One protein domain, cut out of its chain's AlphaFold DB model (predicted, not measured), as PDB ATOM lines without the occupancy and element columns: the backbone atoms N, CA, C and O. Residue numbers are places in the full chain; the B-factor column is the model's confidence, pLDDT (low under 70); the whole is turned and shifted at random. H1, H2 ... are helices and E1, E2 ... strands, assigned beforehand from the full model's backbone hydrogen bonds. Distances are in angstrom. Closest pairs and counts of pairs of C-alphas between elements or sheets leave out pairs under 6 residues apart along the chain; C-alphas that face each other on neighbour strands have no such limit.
ATOM      1  N   GLN A  75      27.190   7.551 -18.319       96.62
ATOM      2  CA  GLN A  75      26.937   8.437 -19.448       96.62
ATOM      3  C   GLN A  75      28.028   8.309 -20.515       96.62
ATOM      4  O   GLN A  75      27.717   8.078 -21.676       96.62
ATOM      5  N   GLN A  76      29.304   8.342 -20.114       96.19
ATOM      6  CA  GLN A  76      30.425   8.142 -21.041       96.19
ATOM      7  C   GLN A  76      30.356   6.779 -21.740       96.19
ATOM      8  O   GLN A  76      30.592   6.699 -22.940       96.19
ATOM      9  N   LEU A  77      29.998   5.712 -21.017       95.69
ATOM     10  CA  LEU A  77      29.844   4.377 -21.607       95.69
ATOM     11  C   LEU A  77      28.693   4.330 -22.626       95.69
ATOM     12  O   LEU A  77      28.847   3.742 -23.698       95.69
ATOM     13  N   ALA A  78      27.561   4.968 -22.310       96.75
ATOM     14  CA  ALA A  78      26.424   5.073 -23.219       96.75
ATOM     15  C   ALA A  78      26.793   5.866 -24.481       96.75
ATOM     16  O   ALA A  78      26.516   5.402 -25.586       96.75
ATOM     17  N   ASP A  79      27.466   7.011 -24.335       96.50
ATOM     18  CA  ASP A  79      27.889   7.868 -25.448       96.50
ATOM     19  C   ASP A  79      28.937   7.186 -26.350       96.50
ATOM     20  O   ASP A  79      28.851   7.277 -27.575       96.50
ATOM     21  N   GLU A  80      29.883   6.429 -25.780       94.44
ATOM     22  CA  GLU A  80      30.880   5.660 -26.544       94.44
ATOM     23  C   GLU A  80      30.236   4.572 -27.417       94.44
ATOM     24  O   GLU A  80      30.574   4.410 -28.596       94.44
ATOM     25  N   LYS A  81      29.284   3.823 -26.848       94.00
ATOM     26  CA  LYS A  81      28.546   2.776 -27.569       94.00
ATOM     27  C   LYS A  81      27.412   3.327 -28.430       94.00
ATOM     28  O   LYS A  81      26.997   2.643 -29.364       94.00
ATOM     29  N   LYS A  82      26.944   4.549 -28.159       96.12
ATOM     30  CA  LYS A  82      25.727   5.148 -28.729       96.12
ATOM     31  C   LYS A  82      24.497   4.244 -28.550       96.12
ATOM     32  O   LYS A  82      23.698   4.067 -29.471       96.12
ATOM     33  N   LEU A  83      24.369   3.642 -27.365       96.00
ATOM     34  CA  LEU A  83      23.255   2.778 -26.965       96.00
ATOM     35  C   LEU A  83      22.781   3.139 -25.553       96.00
ATOM     36  O   LEU A  83      23.561   3.627 -24.737       96.00
ATOM     37  N   HIS A  84      21.506   2.878 -25.260       96.75
ATOM     38  CA  HIS A  84      20.963   3.051 -23.912       96.75
ATOM     39  C   HIS A  84      21.557   2.020 -22.951       96.75
ATOM     40  O   HIS A  84      21.592   0.827 -23.255       96.75
ATOM     41  N   LEU A  85      21.969   2.475 -21.769       96.69
ATOM     42  CA  LEU A  85      22.374   1.592 -20.683       96.69
ATOM     43  C   LEU A  85      21.157   1.275 -19.816       96.69
ATOM     44  O   LEU A  85      20.578   2.172 -19.199       96.69
ATOM     45  N   VAL A  86      20.792  -0.004 -19.757       96.44
ATOM     46  CA  VAL A  86      19.614  -0.494 -19.035       96.44
ATOM     47  C   VAL A  86      20.047  -1.419 -17.903       96.44
ATOM     48  O   VAL A  86      20.878  -2.303 -18.097       96.44
ATOM     49  N   GLU A  87      19.472  -1.218 -16.724       94.50
ATOM     50  CA  GLU A  87      19.672  -2.050 -15.544       94.50
ATOM     51  C   GLU A  87      18.441  -2.909 -15.273       94.50
ATOM     52  O   GLU A  87      17.302  -2.443 -15.330       94.50
ATOM     53  N   PHE A  88      18.703  -4.169 -14.935       94.69
ATOM     54  CA  PHE A  88      17.706  -5.140 -14.515       94.69
ATOM     55  C   PHE A  88      17.993  -5.534 -13.068       94.69
ATOM     56  O   PHE A  88      19.065  -6.061 -12.768       94.69
ATOM     57  N   LYS A  89      17.042  -5.278 -12.164       92.50
ATOM     58  CA  LYS A  89      17.136  -5.683 -10.753       92.50
ATOM     59  C   LYS A  89      16.092  -6.732 -10.422       92.50
ATOM     60  O   LYS A  89      14.905  -6.501 -10.650       92.50
ATOM     61  N   SER A  90      16.520  -7.816  -9.782       92.69
ATOM     62  CA  SER A  90      15.621  -8.857  -9.267       92.69
ATOM     63  C   SER A  90      14.627  -8.308  -8.242       92.69
ATOM     64  O   SER A  90      13.470  -8.715  -8.239       92.69
ATOM     65  N   GLU A  91      15.051  -7.330  -7.437       91.94
ATOM     66  CA  GLU A  91      14.216  -6.620  -6.456       91.94
ATOM     67  C   GLU A  91      13.013  -5.917  -7.096       91.94
ATOM     68  O   GLU A  91      11.944  -5.852  -6.500       91.94
ATOM     69  N   ASN A  92      13.174  -5.427  -8.328       91.69
ATOM     70  CA  ASN A  92      12.133  -4.730  -9.081       91.69
ATOM     71  C   ASN A  92      11.457  -5.652 -10.113       91.69
ATOM     72  O   ASN A  92      11.021  -5.199 -11.170       91.69
ATOM     73  N   GLY A  93      11.467  -6.968  -9.876       93.50
ATOM     74  CA  GLY A  93      10.877  -7.952 -10.788       93.50
ATOM     75  C   GLY A  93      11.557  -8.026 -12.159       93.50
ATOM     76  O   GLY A  93      10.911  -8.386 -13.137       93.50
ATOM     77  N   ASN A  94      12.845  -7.667 -12.250       93.50
ATOM     78  CA  ASN A  94      13.600  -7.538 -13.501       93.50
ATOM     79  C   ASN A  94      12.972  -6.556 -14.505       93.50
ATOM     80  O   ASN A  94      13.096  -6.734 -15.715       93.50
ATOM     81  N   TYR A  95      12.317  -5.501 -14.020       95.44
ATOM     82  CA  TYR A  95      11.839  -4.431 -14.888       95.44
ATOM     83  C   TYR A  95      13.016  -3.596 -15.438       95.44
ATOM     84  O   TYR A  95      13.913  -3.251 -14.658       95.44
ATOM     85  N   PRO A  96      13.033  -3.251 -16.742       96.69
ATOM     86  CA  PRO A  96      14.117  -2.478 -17.342       96.69
ATOM     87  C   PRO A  96      14.096  -1.024 -16.861       96.69
ATOM     88  O   PRO A  96      13.133  -0.291 -17.093       96.69
ATOM     89  N   VAL A  97      15.183  -0.583 -16.232       96.31
ATOM     90  CA  VAL A  97      15.386   0.817 -15.839       96.31
ATOM     91  C   VAL A  97      16.517   1.410 -16.668       96.31
ATOM     92  O   VAL A  97      17.636   0.903 -16.656       96.31
ATOM     93  N   VAL A  98      16.247   2.495 -17.391       96.56
ATOM     94  CA  VAL A  98      17.276   3.194 -18.174       96.56
ATOM     95  C   VAL A  98      18.139   4.030 -17.226       96.56
ATOM     96  O   VAL A  98      17.652   4.986 -16.630       96.56
ATOM     97  N   ILE A  99      19.419   3.671 -17.087       95.69
ATOM     98  CA  ILE A  99      20.390   4.406 -16.260       95.69
ATOM     99  C   ILE A  99      20.937   5.616 -17.013       95.69
ATOM    100  O   ILE A  99      21.070   6.697 -16.442       95.69
ATOM    101  N   ALA A 100      21.315   5.417 -18.275       96.88
ATOM    102  CA  ALA A 100      21.941   6.443 -19.094       96.88
ATOM    103  C   ALA A 100      21.460   6.323 -20.539       96.88
ATOM    104  O   ALA A 100      21.276   5.219 -21.061       96.88
ATOM    105  N   SER A 101      21.264   7.471 -21.176       96.88
ATOM    106  CA  SER A 101      20.896   7.566 -22.585       96.88
ATOM    107  C   SER A 101      21.928   8.421 -23.305       96.88
ATOM    108  O   SER A 101      22.274   9.488 -22.797       96.88
ATOM    109  N   PRO A 102      22.439   7.969 -24.457       97.25
ATOM    110  CA  PRO A 102      23.412   8.741 -25.205       97.25
ATOM    111  C   PRO A 102      22.743   9.924 -25.902       97.25
ATOM    112  O   PRO A 102      21.525   9.944 -26.093       97.25
ATOM    113  N   SER A 103      23.556  10.881 -26.346       95.06
ATOM    114  CA  SER A 103      23.058  12.019 -27.137       95.06
ATOM    115  C   SER A 103      22.523  11.586 -28.510       95.06
ATOM    116  O   SER A 103      21.511  12.094 -28.984       95.06
ATOM    117  N   GLU A 104      23.184  10.607 -29.132       95.12
ATOM    118  CA  GLU A 104      22.774   9.988 -30.393       95.12
ATOM    119  C   GLU A 104      22.691   8.472 -30.213       95.12
ATOM    120  O   GLU A 104      23.639   7.851 -29.729       95.12
ATOM    121  N   VAL A 105      21.582   7.868 -30.642       96.44
ATOM    122  CA  VAL A 105      21.342   6.422 -30.530       96.44
ATOM    123  C   VAL A 105      21.510   5.764 -31.897       96.44
ATOM    124  O   VAL A 105      20.943   6.219 -32.893       96.44
ATOM    125  N   ARG A 106      22.283   4.675 -31.957       95.19
ATOM    126  CA  ARG A 106      22.428   3.862 -33.174       95.19
ATOM    127  C   ARG A 106      21.138   3.121 -33.502       95.19
ATOM    128  O   ARG A 106      20.415   2.667 -32.617       95.19
ATOM    129  N   LYS A 107      20.884   2.936 -34.798       94.88
ATOM    130  CA  LYS A 107      19.788   2.077 -35.268       94.88
ATOM    131  C   LYS A 107      20.156   0.595 -35.090       94.88
ATOM    132  O   LYS A 107      21.341   0.272 -35.154       94.88
ATOM    133  N   PRO A 108      19.173  -0.317 -34.961       91.69
ATOM    134  CA  PRO A 108      19.431  -1.755 -34.830       91.69
ATOM    135  C   PRO A 108      20.296  -2.333 -35.957       91.69
ATOM    136  O   PRO A 108      21.147  -3.177 -35.714       91.69
ATOM    137  N   GLU A 109      20.135  -1.821 -37.178       94.12
ATOM    138  CA  GLU A 109      20.899  -2.225 -38.369       94.12
ATOM    139  C   GLU A 109      22.406  -1.931 -38.264       94.12
ATOM    140  O   GLU A 109      23.215  -2.567 -38.932       94.12
ATOM    141  N   GLN A 110      22.791  -0.954 -37.437       92.50
ATOM    142  CA  GLN A 110      24.182  -0.533 -37.253       92.50
ATOM    143  C   GLN A 110      24.892  -1.321 -36.145       92.50
ATOM    144  O   GLN A 110      26.104  -1.180 -35.979       92.50
ATOM    145  N   VAL A 111      24.151  -2.109 -35.362       92.81
ATOM    146  CA  VAL A 111      24.701  -2.923 -34.278       92.81
ATOM    147  C   VAL A 111      25.111  -4.268 -34.861       92.81
ATOM    148  O   VAL A 111      24.278  -5.043 -35.327       92.81
ATOM    149  N   ALA A 112      26.410  -4.550 -34.852       93.00
ATOM    150  CA  ALA A 112      26.913  -5.805 -35.386       93.00
ATOM    151  C   ALA A 112      26.535  -6.974 -34.465       93.00
ATOM    152  O   ALA A 112      26.687  -6.892 -33.248       93.00
ATOM    153  N   SER A 113      26.134  -8.113 -35.036       90.94
ATOM    154  CA  SER A 113      25.693  -9.282 -34.253       90.94
ATOM    155  C   SER A 113      26.777  -9.881 -33.347       90.94
ATOM    156  O   SER A 113      26.461 -10.600 -32.406       90.94
ATOM    157  N   HIS A 114      28.054  -9.623 -33.640       91.19
ATOM    158  CA  HIS A 114      29.205 -10.120 -32.877       91.19
ATOM    159  C   HIS A 114      29.752  -9.092 -31.871       91.19
ATOM    160  O   HIS A 114      30.784  -9.329 -31.240       91.19
ATOM    161  N   GLU A 115      29.109  -7.931 -31.743       91.50
ATOM    162  CA  GLU A 115      29.515  -6.898 -30.800       91.50
ATOM    163  C   GLU A 115      29.186  -7.313 -29.357       91.50
ATOM    164  O   GLU A 115      28.131  -7.873 -29.065       91.50
ATOM    165  N   ILE A 116      30.088  -7.012 -28.421       92.44
ATOM    166  CA  ILE A 116      29.842  -7.241 -26.994       92.44
ATOM    167  C   ILE A 116      28.814  -6.212 -26.509       92.44
ATOM    168  O   ILE A 116      29.115  -5.013 -26.450       92.44
ATOM    169  N   LEU A 117      27.617  -6.700 -26.176       91.94
ATOM    170  CA  LEU A 117      26.511  -5.919 -25.608       91.94
ATOM    171  C   LEU A 117      26.383  -6.089 -24.092       91.94
ATOM    172  O   LEU A 117      25.844  -5.206 -23.428       91.94
ATOM    173  N   ASP A 118      26.883  -7.199 -23.543       92.88
ATOM    174  CA  ASP A 118      26.889  -7.402 -22.097       92.88
ATOM    175  C   ASP A 118      27.775  -6.356 -21.410       92.88
ATOM    176  O   ASP A 118      28.952  -6.180 -21.748       92.88
ATOM    177  N   PHE A 119      27.194  -5.670 -20.426       93.38
ATOM    178  CA  PHE A 119      27.844  -4.582 -19.708       93.38
ATOM    179  C   PHE A 119      29.091  -5.072 -18.973       93.38
ATOM    180  O   PHE A 119      30.164  -4.479 -19.098       93.38
ATOM    181  N   THR A 120      28.978  -6.184 -18.244       92.94
ATOM    182  CA  THR A 120      30.082  -6.715 -17.441       92.94
ATOM    183  C   THR A 120      31.241  -7.147 -18.334       92.94
ATOM    184  O   THR A 120      32.390  -6.784 -18.076       92.94
ATOM    185  N   GLN A 121      30.961  -7.857 -19.429       93.06
ATOM    186  CA  GLN A 121      31.991  -8.252 -20.387       93.06
ATOM    187  C   GLN A 121      32.660  -7.049 -21.072       93.06
ATOM    188  O   GLN A 121      33.880  -7.068 -21.269       93.06
ATOM    189  N   TYR A 122      31.891  -6.011 -21.420       94.19
ATOM    190  CA  TYR A 122      32.419  -4.800 -22.050       94.19
ATOM    191  C   TYR A 122      33.394  -4.067 -21.126       94.19
ATOM    192  O   TYR A 122      34.536  -3.806 -21.505       94.19
ATOM    193  N   VAL A 123      32.974  -3.798 -19.890       94.44
ATOM    194  CA  VAL A 123      33.765  -3.011 -18.940       94.44
ATOM    195  C   VAL A 123      34.999  -3.771 -18.437       94.44
ATOM    196  O   VAL A 123      36.051  -3.176 -18.204       94.44
ATOM    197  N   LEU A 124      34.930  -5.103 -18.342       94.44
ATOM    198  CA  LEU A 124      36.099  -5.934 -18.032       94.44
ATOM    199  C   LEU A 124      37.045  -6.137 -19.230       94.44
ATOM    200  O   LEU A 124      38.049  -6.840 -19.098       94.44
ATOM    201  N   GLY A 125      36.748  -5.571 -20.405       90.69
ATOM    202  CA  GLY A 125      37.578  -5.721 -21.603       90.69
ATOM    203  C   GLY A 125      37.710  -7.182 -22.050       90.69
ATOM    204  O   GLY A 125      38.797  -7.629 -22.425       90.69
TER     205      GLY A 125
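AT A GLANCE: This is residues 75 to 125 of the 199 residues of the protein "Ribosomal_S5_C domain-containing protein" of Solenopsis invicta (UniProt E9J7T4). A small antiparallel hairpin, E1 and E2, has the short helix H1 at the end where E1 begins and E2 ends, while a wide loop, residues 101 to 118, swings away from that end and returns to a second short helix, H2, set apart from H1. The printed part has 51 residues, with two named helices and two named strands in the order H1, E1, E2, H2, and its class is mixed, helices and strands, with 21 residues, under half, in named elements. It is only just compact, close to loose, with a radius of gyration of the C-alphas of 11.8 A and spans of 32 by 23 by 21 A.

IN THESE COORDINATES: H1 is residues 75 to 81, 10.0 A long, from C-alpha 75 at (26.937, 8.437, -19.448). E1 is residues 85 to 88, 10.3 A. E2 is residues 96 to 100, 12.0 A, ending at C-alpha 100 at (21.941, 6.443, -19.094). H2 is residues 119 to 123, 6.2 A, ending at C-alpha 123 at (33.765, -3.011, -18.940).

HOW THE PARTS SIT: E1 and E2 are antiparallel neighbours and a hairpin, their directions at 146 degrees. N 87 and O 97 are 2.8 A apart and N 85 and O 100 2.9 A, within hydrogen-bond range. The closest C-alphas of H1 and E2 are those of Gln 75 and Ala 100, 5.4 A apart; of H1 and E1, those of Ala 78 and Leu 85, 5.9 A. H2 is apart from H1, and only just apart from E1, 8.3 A at the closest. In H1 and H2 every O i to N i+4 pair is within hydrogen-bond range.

THE WHOLE: The two C-alphas farthest apart, Glu 91 and Gln 110, are 32.9 A apart. The printed part has no cut. The link from H1 to E1 is tight, that from E1 to E2 short and that from E2 to H2 long, with 18 residues. The mean pLDDT of the printed part is 94.4, and no printed residue is under 70.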